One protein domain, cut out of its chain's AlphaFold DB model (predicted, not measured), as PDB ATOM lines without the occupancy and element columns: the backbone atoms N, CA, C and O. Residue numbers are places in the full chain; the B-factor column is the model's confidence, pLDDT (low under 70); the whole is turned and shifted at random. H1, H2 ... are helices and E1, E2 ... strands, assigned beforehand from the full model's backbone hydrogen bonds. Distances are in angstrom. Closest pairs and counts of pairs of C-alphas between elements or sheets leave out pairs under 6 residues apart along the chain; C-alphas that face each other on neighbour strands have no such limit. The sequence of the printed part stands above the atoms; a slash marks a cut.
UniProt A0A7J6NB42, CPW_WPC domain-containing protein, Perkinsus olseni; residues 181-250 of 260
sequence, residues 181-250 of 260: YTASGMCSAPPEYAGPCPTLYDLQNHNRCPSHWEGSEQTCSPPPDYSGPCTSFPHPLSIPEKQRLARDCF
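Overview. This is residues 181 to 250 of the 260 residues of the protein "CPW_WPC domain-containing protein" of Perkinsus olseni (UniProt A0A7J6NB42). Little regular structure is here: one helix, H2, stands between a long unnamed stretch, residues 181 to 199, reaching toward one end and loops around the short strand E1 at the other, with the short helix H1 near where H2 begins. The printed part has 70 residues, with two named helices and one named strand in the order H1, E1, H2; these hold only 19 residues, mostly helix. It is only just compact, close to loose, with a radius of gyration of the C-alphas of 13.2 A, and spans 41 by 25 by 16 A.

Arrangement. Look first at H1, residues 200 to 204, which touches H2, residues 239 to 249; their closest C-alphas, of Leu 203 and Ile 239, are 5.8 A apart. E1, residues 219 to 221, is apart from both H1 and H2. It pairs with no named strand, but short antiparallel pairings join residues 214 to 215 with 220 to 221, and 219 to 220 with 233 to 234. In H1 and H2 every O i to N i+4 pair is within hydrogen-bond range.

Along the chain. Find C-alpha 200 at (150.752, 204.388, 187.458), where H1 begins its 6.5 A. E1 also measures 6.5 A. H2 runs 15.0 A to C-alpha 249 at (141.211, 206.055, 203.466).

Size, cuts and confidence. The two farthest C-alphas, of Ala 183 and Glu 217, are 41.3 A apart. The printed part has no cut, and both links are long. Confidence is under 70 at residues 181 to 187, 192, 194 to 202 and 206.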
ATOM      1  N   TYR A 181     161.937 202.239 197.080       63.38
ATOM      2  CA  TYR A 181     162.461 201.637 195.857       63.38
ATOM      3  C   TYR A 181     163.408 200.494 196.218       63.38
ATOM      4  O   TYR A 181     164.401 200.687 196.919       63.38
ATOM      5  N   THR A 182     163.121 199.296 195.723       67.00
ATOM      6  CA  THR A 182     164.038 198.163 195.829       67.00
ATOM      7  C   THR A 182     165.178 198.294 194.820       67.00
ATOM      8  O   THR A 182     165.079 199.008 193.819       67.00
ATOM      9  N   ALA A 183     166.262 197.540 195.034       57.12
ATOM     10  CA  ALA A 183     167.387 197.472 194.097       57.12
ATOM     11  C   ALA A 183     166.978 197.016 192.679       57.12
ATOM     12  O   ALA A 183     167.666 197.326 191.710       57.12
ATOM     13  N   SER A 184     165.839 196.329 192.535       65.94
ATOM     14  CA  SER A 184     165.280 195.939 191.236       65.94
ATOM     15  C   SER A 184     164.524 197.069 190.526       65.94
ATOM     16  O   SER A 184     164.043 196.877 189.414       65.94
ATOM     17  N   GLY A 185     164.404 198.252 191.136       58.84
ATOM     18  CA  GLY A 185     163.620 199.364 190.600       58.84
ATOM     19  C   GLY A 185     162.110 199.195 190.772       58.84
ATOM     20  O   GLY A 185     161.358 199.839 190.047       58.84
ATOM     21  N   MET A 186     161.668 198.336 191.696       63.16
ATOM     22  CA  MET A 186     160.252 198.168 192.028       63.16
ATOM     23  C   MET A 186     159.909 198.978 193.281       63.16
ATOM     24  O   MET A 186     160.715 199.066 194.205       63.16
ATOM     25  N   CYS A 187     158.709 199.554 193.325       65.69
ATOM     26  CA  CYS A 187     158.178 200.179 194.532       65.69
ATOM     27  C   CYS A 187     157.664 199.096 195.491       65.69
ATOM     28  O   CYS A 187     156.726 198.370 195.163       65.69
ATOM     29  N   SER A 188     158.262 199.004 196.673       70.88
ATOM     30  CA  SER A 188     157.759 198.221 197.798       70.88
ATOM     31  C   SER A 188     156.942 199.116 198.714       70.88
ATOM     32  O   SER A 188     157.417 200.160 199.164       70.88
ATOM     33  N   ALA A 189     155.711 198.698 198.976       73.38
ATOM     34  CA  ALA A 189     154.822 199.392 199.884       73.38
ATOM     35  C   ALA A 189     155.285 199.250 201.352       73.38
ATOM     36  O   ALA A 189     156.007 198.297 201.671       73.38
ATOM     37  N   PRO A 190     154.879 200.174 202.243       74.69
ATOM     38  CA  PRO A 190     155.099 200.037 203.680       74.69
ATOM     39  C   PRO A 190     154.540 198.707 204.218       74.69
ATOM     40  O   PRO A 190     153.542 198.224 203.679       74.69
ATOM     41  N   PRO A 191     155.099 198.135 205.300       71.19
ATOM     42  CA  PRO A 191     154.583 196.908 205.917       71.19
ATOM     43  C   PRO A 191     153.106 196.993 206.327       71.19
ATOM     44  O   PRO A 191     152.423 195.975 206.393       71.19
ATOM     45  N   GLU A 192     152.612 198.201 206.607       68.06
ATOM     46  CA  GLU A 192     151.222 198.458 206.985       68.06
ATOM     47  C   GLU A 192     150.266 198.466 205.779       68.06
ATOM     48  O   GLU A 192     149.048 198.391 205.946       68.06
ATOM     49  N   TYR A 193     150.792 198.552 204.553       70.94
ATOM     50  CA  TYR A 193     150.001 198.542 203.330       70.94
ATOM     51  C   TYR A 193     149.745 197.103 202.873       70.94
ATOM     52  O   TYR A 193     150.564 196.482 202.201       70.94
ATOM     53  N   ALA A 194     148.566 196.579 203.208       60.94
ATOM     54  CA  ALA A 194     148.118 195.248 202.790       60.94
ATOM     55  C   ALA A 194     147.491 195.213 201.378       60.94
ATOM     56  O   ALA A 194     146.922 194.198 200.976       60.94
ATOM     57  N   GLY A 195     147.540 196.323 200.634       63.19
ATOM     58  CA  GLY A 195     146.956 196.431 199.299       63.19
ATOM     59  C   GLY A 195     147.913 195.992 198.180       63.19
ATOM     60  O   GLY A 195     149.131 195.985 198.362       63.19
ATOM     61  N   PRO A 196     147.394 195.652 196.991       61.38
ATOM     62  CA  PRO A 196     148.221 195.498 195.797       61.38
ATOM     63  C   PRO A 196     148.855 196.843 195.407       61.38
ATOM     64  O   PRO A 196     148.207 197.883 195.503       61.38
ATOM     65  N   CYS A 197     150.114 196.841 194.953       60.12
ATOM     66  CA  CYS A 197     150.776 198.063 194.489       60.12
ATOM     67  C   CYS A 197     149.973 198.683 193.328       60.12
ATOM     68  O   CYS A 197     149.838 198.031 192.290       60.12
ATOM     69  N   PRO A 198     149.458 199.921 193.453       61.84
ATOM     70  CA  PRO A 198     148.737 200.555 192.362       61.84
ATOM     71  C   PRO A 198     149.715 200.830 191.221       61.84
ATOM     72  O   PRO A 198     150.806 201.367 191.446       61.84
ATOM     73  N   THR A 199     149.348 200.473 189.988       67.00
ATOM     74  CA  THR A 199     150.160 200.856 188.834       67.00
ATOM     75  C   THR A 199     149.899 202.324 188.501       67.00
ATOM     76  O   THR A 199     148.837 202.882 188.786       67.00
ATOM     77  N   LEU A 200     150.878 202.987 187.883       65.44
ATOM     78  CA  LEU A 200     150.752 204.388 187.458       65.44
ATOM     79  C   LEU A 200     149.548 204.596 186.518       65.44
ATOM     80  O   LEU A 200     148.905 205.644 186.549       65.44
ATOM     81  N   TYR A 201     149.208 203.563 185.743       65.19
ATOM     82  CA  TYR A 201     148.063 203.532 184.838       65.19
ATOM     83  C   TYR A 201     146.719 203.638 185.579       65.19
ATOM     84  O   TYR A 201     145.821 204.355 185.137       65.19
ATOM     85  N   ASP A 202     146.600 203.012 186.753       68.38
ATOM     86  CA  ASP A 202     145.363 203.019 187.548       68.38
ATOM     87  C   ASP A 202     145.059 204.409 188.124       68.38
ATOM     88  O   ASP A 202     143.903 204.821 188.246       68.38
ATOM     89  N   LEU A 203     146.103 205.189 188.412       71.19
ATOM     90  CA  LEU A 203     145.965 206.559 188.908       71.19
ATOM     91  C   LEU A 203     145.639 207.560 187.787       71.19
ATOM     92  O   LEU A 203     144.896 208.519 188.031       71.19
ATOM     93  N   GLN A 204     146.132 207.321 186.567       74.81
ATOM     94  CA  GLN A 204     145.911 208.182 185.397       74.81
ATOM     95  C   GLN A 204     144.487 208.120 184.838       74.81
ATOM     96  O   GLN A 204     144.077 209.021 184.109       74.81
ATOM     97  N   ASN A 205     143.688 207.110 185.187       76.00
ATOM     98  CA  ASN A 205     142.288 207.078 184.772       76.00
ATOM     99  C   ASN A 205     141.466 208.048 185.645       76.00
ATOM    100  O   ASN A 205     140.865 207.677 186.655       76.00
ATOM    101  N   HIS A 206     141.537 209.344 185.322       66.75
ATOM    102  CA  HIS A 206     141.052 210.469 186.136       66.75
ATOM    103  C   HIS A 206     139.559 210.414 186.489       66.75
ATOM    104  O   HIS A 206     139.172 210.983 187.505       66.75
ATOM    105  N   ASN A 207     138.761 209.661 185.728       75.12
ATOM    106  CA  ASN A 207     137.297 209.704 185.785       75.12
ATOM    107  C   ASN A 207     136.650 208.514 186.511       75.12
ATOM    108  O   ASN A 207     135.495 208.181 186.251       75.12
ATOM    109  N   ARG A 208     137.389 207.801 187.366       88.62
ATOM    110  CA  ARG A 208     136.831 206.680 188.135       88.62
ATOM    111  C   ARG A 208     137.004 206.888 189.625       88.62
ATOM    112  O   ARG A 208     138.053 207.354 190.062       88.62
ATOM    113  N   CYS A 209     135.969 206.524 190.373       94.69
ATOM    114  CA  CYS A 209     136.034 206.338 191.815       94.69
ATOM    115  C   CYS A 209     136.891 205.111 192.162       94.69
ATOM    116  O   CYS A 209     137.171 204.294 191.277       94.69
ATOM    117  N   PRO A 210     137.315 204.970 193.431       94.69
ATOM    118  CA  PRO A 210     137.958 203.753 193.898       94.69
ATOM    119  C   PRO A 210     137.086 202.526 193.627       94.69
ATOM    120  O   PRO A 210     135.876 202.622 193.416       94.69
ATOM    121  N   SER A 211     137.690 201.348 193.641       91.94
ATOM    122  CA  SER A 211     136.942 200.125 193.401       91.94
ATOM    123  C   SER A 211     135.849 199.897 194.419       91.94
ATOM    124  O   SER A 211     136.055 200.078 195.615       91.94
ATOM    125  N   HIS A 212     134.695 199.466 193.909       92.50
ATOM    126  CA  HIS A 212     133.454 199.261 194.657       92.50
ATOM    127  C   HIS A 212     132.828 200.537 195.237       92.50
ATOM    128  O   HIS A 212     131.783 200.452 195.872       92.50
ATOM    129  N   TRP A 213     133.412 201.712 194.991       95.38
ATOM    130  CA  TRP A 213     132.776 202.980 195.322       95.38
ATOM    131  C   TRP A 213     131.798 203.372 194.221       95.38
ATOM    132  O   TRP A 213     132.080 203.223 193.029       95.38
ATOM    133  N   GLU A 214     130.651 203.902 194.622       95.69
ATOM    134  CA  GLU A 214     129.642 204.393 193.696       95.69
ATOM    135  C   GLU A 214     130.006 205.814 193.256       95.69
ATOM    136  O   GLU A 214     130.235 206.699 194.085       95.69
ATOM    137  N   GLY A 215     130.118 206.021 191.943       93.81
ATOM    138  CA  GLY A 215     130.506 207.297 191.353       93.81
ATOM    139  C   GLY A 215     129.352 208.000 190.659       93.81
ATOM    140  O   GLY A 215     128.721 207.433 189.773       93.81
ATOM    141  N   SER A 216     129.131 209.260 191.022       93.12
ATOM    142  CA  SER A 216     128.372 210.233 190.231       93.12
ATOM    143  C   SER A 216     129.334 211.138 189.452       93.12
ATOM    144  O   SER A 216     130.546 211.080 189.654       93.12
ATOM    145  N   GLU A 217     128.813 212.024 188.599       90.50
ATOM    146  CA  GLU A 217     129.641 212.990 187.855       90.50
ATOM    147  C   GLU A 217     130.517 213.874 188.761       90.50
ATOM    148  O   GLU A 217     131.542 214.379 188.311       90.50
ATOM    149  N   GLN A 218     130.124 214.065 190.027       94.56
ATOM    150  CA  GLN A 218     130.748 215.035 190.934       94.56
ATOM    151  C   GLN A 218     131.251 214.440 192.249       94.56
ATOM    152  O   GLN A 218     132.007 215.101 192.957       94.56
ATOM    153  N   THR A 219     130.821 213.234 192.629       96.56
ATOM    154  CA  THR A 219     131.160 212.651 193.936       96.56
ATOM    155  C   THR A 219     131.307 211.138 193.875       96.56
ATOM    156  O   THR A 219     130.569 210.464 193.156       96.56
ATOM    157  N   CYS A 220     132.236 210.614 194.672       97.56
ATOM    158  CA  CYS A 220     132.397 209.191 194.943       97.56
ATOM    159  C   CYS A 220     131.895 208.894 196.355       97.56
ATOM    160  O   CYS A 220     132.297 209.593 197.282       97.56
ATOM    161  N   SER A 221     131.068 207.865 196.525       97.56
ATOM    162  CA  SER A 221     130.549 207.430 197.827       97.56
ATOM    163  C   SER A 221     130.998 206.001 198.149       97.56
ATOM    164  O   SER A 221     131.007 205.155 197.250       97.56
ATOM    165  N   PRO A 222     131.387 205.716 199.405       97.38
ATOM    166  CA  PRO A 222     131.814 204.381 199.799       97.38
ATOM    167  C   PRO A 222     130.637 203.393 199.784       97.38
ATOM    168  O   PRO A 222     129.497 203.802 200.027       97.38
ATOM    169  N   PRO A 223     130.891 202.097 199.538       96.88
ATOM    170  CA  PRO A 223     129.859 201.075 199.665       96.88
ATOM    171  C   PRO A 223     129.434 200.886 201.138       96.88
ATOM    172  O   PRO A 223     130.176 201.268 202.049       96.88
ATOM    173  N   PRO A 224     128.256 200.286 201.409       97.12
ATOM    174  CA  PRO A 224     127.716 200.157 202.770       97.12
ATOM    175  C   PRO A 224     128.584 199.354 203.752       97.12
ATOM    176  O   PRO A 224     128.424 199.492 204.962       97.12
ATOM    177  N   ASP A 225     129.465 198.493 203.247       96.06
ATOM    178  CA  ASP A 225     130.364 197.618 204.007       96.06
ATOM    179  C   ASP A 225     131.763 198.219 204.234       96.06
ATOM    180  O   ASP A 225     132.600 197.639 204.934       96.06
ATOM    181  N   TYR A 226     132.036 199.398 203.675       96.44
ATOM    182  CA  TYR A 226     133.318 200.061 203.841       96.44
ATOM    183  C   TYR A 226     133.541 200.490 205.298       96.44
ATOM    184  O   TYR A 226     132.799 201.287 205.868       96.44
ATOM    185  N   SER A 227     134.614 199.962 205.891       96.50
ATOM    186  CA  SER A 227     134.975 200.171 207.301       96.50
ATOM    187  C   SER A 227     136.104 201.194 207.503       96.50
ATOM    188  O   SER A 227     136.636 201.319 208.606       96.50
ATOM    189  N   GLY A 228     136.528 201.885 206.439       95.44
ATOM    190  CA  GLY A 228     137.584 202.893 206.517       95.44
ATOM    191  C   GLY A 228     137.078 204.256 207.016       95.44
ATOM    192  O   GLY A 228     135.876 204.470 207.166       95.44
ATOM    193  N   PRO A 229     137.984 205.217 207.265       97.00
ATOM    194  CA  PRO A 229     137.646 206.479 207.934       97.00
ATOM    195  C   PRO A 229     136.960 207.516 207.029       97.00
ATOM    196  O   PRO A 229     136.465 208.529 207.520       97.00
ATOM    197  N   CYS A 230     136.969 207.308 205.713       97.38
ATOM    198  CA  CYS A 230     136.527 208.314 204.745       97.38
ATOM    199  C   CYS A 230     135.075 208.145 204.295       97.38
ATOM    200  O   CYS A 230     134.625 207.049 203.988       97.38
ATOM    201  N   THR A 231     134.359 209.257 204.185       96.75
ATOM    202  CA  THR A 231     133.016 209.317 203.601       96.75
ATOM    203  C   THR A 231     133.101 209.597 202.098       96.75
ATOM    204  O   THR A 231     134.116 209.317 201.459       96.75
ATOM    205  N   SER A 232     132.050 210.177 201.518       97.19
ATOM    206  CA  SER A 232     132.090 210.658 200.144       97.19
ATOM    207  C   SER A 232     133.084 211.807 199.945       97.19
ATOM    208  O   SER A 232     133.366 212.580 200.866       97.19
ATOM    209  N   PHE A 233     133.614 211.921 198.728       96.56
ATOM    210  CA  PHE A 233     134.546 212.977 198.328       96.56
ATOM    211  C   PHE A 233     134.276 213.455 196.890       96.56
ATOM    212  O   PHE A 233     133.663 212.720 196.109       96.56
ATOM    213  N   PRO A 234     134.702 214.683 196.528       95.62
ATOM    214  CA  PRO A 234     134.476 215.235 195.194       95.62
ATOM    215  C   PRO A 234     135.280 214.517 194.101       95.62
ATOM    216  O   PRO A 234     136.363 213.989 194.343       95.62
ATOM    217  N   HIS A 235     134.748 214.530 192.884       92.25
ATOM    218  CA  HIS A 235     135.307 213.923 191.679       92.25
ATOM    219  C   HIS A 235     135.191 214.913 190.498       92.25
ATOM    220  O   HIS A 235     134.172 215.602 190.422       92.25
ATOM    221  N   PRO A 236     136.176 215.011 189.575       93.81
ATOM    222  CA  PRO A 236     137.423 214.243 189.473       93.81
ATOM    223  C   PRO A 236     138.530 214.717 190.424       93.81
ATOM    224  O   PRO A 236     138.532 215.855 190.882       93.81
ATOM    225  N   LEU A 237     139.497 213.834 190.684       92.06
ATOM    226  CA  LEU A 237     140.662 214.114 191.528       92.06
ATOM    227  C   LEU A 237     141.965 214.031 190.736       92.06
ATOM    228  O   LEU A 237     142.135 213.178 189.853       92.06
ATOM    229  N   SER A 238     142.917 214.882 191.103       92.25
ATOM    230  CA  SER A 238     144.288 214.809 190.612       92.25
ATOM    231  C   SER A 238     145.006 213.562 191.155       92.25
ATOM    232  O   SER A 238     144.655 213.012 192.199       92.25
ATOM    233  N   ILE A 239     146.048 213.104 190.454       89.00
ATOM    234  CA  ILE A 239     146.880 211.966 190.893       89.00
ATOM    235  C   ILE A 239     147.381 212.110 192.346       89.00
ATOM    236  O   ILE A 239     147.218 211.148 193.102       89.00
ATOM    237  N   PRO A 240     147.945 213.255 192.792       89.19
ATOM    238  CA  PRO A 240     148.400 213.387 194.178       89.19
ATOM    239  C   PRO A 240     147.253 213.310 195.198       89.19
ATOM    240  O   PRO A 240     147.435 212.749 196.279       89.19
ATOM    241  N   GLU A 241     146.057 213.798 194.862       93.69
ATOM    242  CA  GLU A 241     144.875 213.669 195.727       93.69
ATOM    243  C   GLU A 241     144.410 212.216 195.834       93.69
ATOM    244  O   GLU A 241     144.142 211.734 196.934       93.69
ATOM    245  N   LYS A 242     144.395 211.481 194.715       92.69
ATOM    246  CA  LYS A 242     144.080 210.045 194.707       92.69
ATOM    247  C   LYS A 242     145.042 209.241 195.576       92.69
ATOM    248  O   LYS A 242     144.615 208.373 196.335       92.69
ATOM    249  N   GLN A 243     146.338 209.539 195.490       88.31
ATOM    250  CA  GLN A 243     147.365 208.896 196.310       88.31
ATOM    251  C   GLN A 243     147.193 209.203 197.799       88.31
ATOM    252  O   GLN A 243     147.360 208.318 198.639       88.31
ATOM    253  N   ARG A 244     146.844 210.450 198.134       92.31
ATOM    254  CA  ARG A 244     146.548 210.840 199.512       92.31
ATOM    255  C   ARG A 244     145.334 210.085 200.053       92.31
ATOM    256  O   ARG A 244     145.445 209.481 201.110       92.31
ATOM    257  N   LEU A 245     144.236 210.017 199.297       94.50
ATOM    258  CA  LEU A 245     143.056 209.234 199.682       94.50
ATOM    259  C   LEU A 245     143.354 207.738 199.798       94.50
ATOM    260  O   LEU A 245     142.905 207.114 200.747       94.50
ATOM    261  N   ALA A 246     144.134 207.151 198.885       92.00
ATOM    262  CA  ALA A 246     144.510 205.734 198.977       92.00
ATOM    263  C   ALA A 246     145.170 205.405 200.325       92.00
ATOM    264  O   ALA A 246     144.890 204.366 200.919       92.00
ATOM    265  N   ARG A 247     146.017 206.318 200.812       90.50
ATOM    266  CA  ARG A 247     146.719 206.190 202.089       90.50
ATOM    267  C   ARG A 247     145.806 206.462 203.281       90.50
ATOM    268  O   ARG A 247     145.741 205.643 204.186       90.50
ATOM    269  N   ASP A 248     145.115 207.597 203.262       94.56
ATOM    270  CA  ASP A 248     144.351 208.093 204.410       94.56
ATOM    271  C   ASP A 248     143.040 207.304 204.596       94.56
ATOM    272  O   ASP A 248     142.547 207.167 205.712       94.56
ATOM    273  N   CYS A 249     142.492 206.757 203.506       95.94
ATOM    274  CA  CYS A 249     141.211 206.055 203.466       95.94
ATOM    275  C   CYS A 249     141.336 204.540 203.250       95.94
ATOM    276  O   CYS A 249     140.326 203.850 203.239       95.94
ATOM    277  N   PHE A 250     142.538 204.000 203.034       93.88
ATOM    278  CA  PHE A 250     142.724 202.580 202.690       93.88
ATOM    279  C   PHE A 250     141.902 202.133 201.465       93.88
ATOM    280  O   PHE A 250     141.433 200.997 201.389       93.88
TER     281      PHE A 250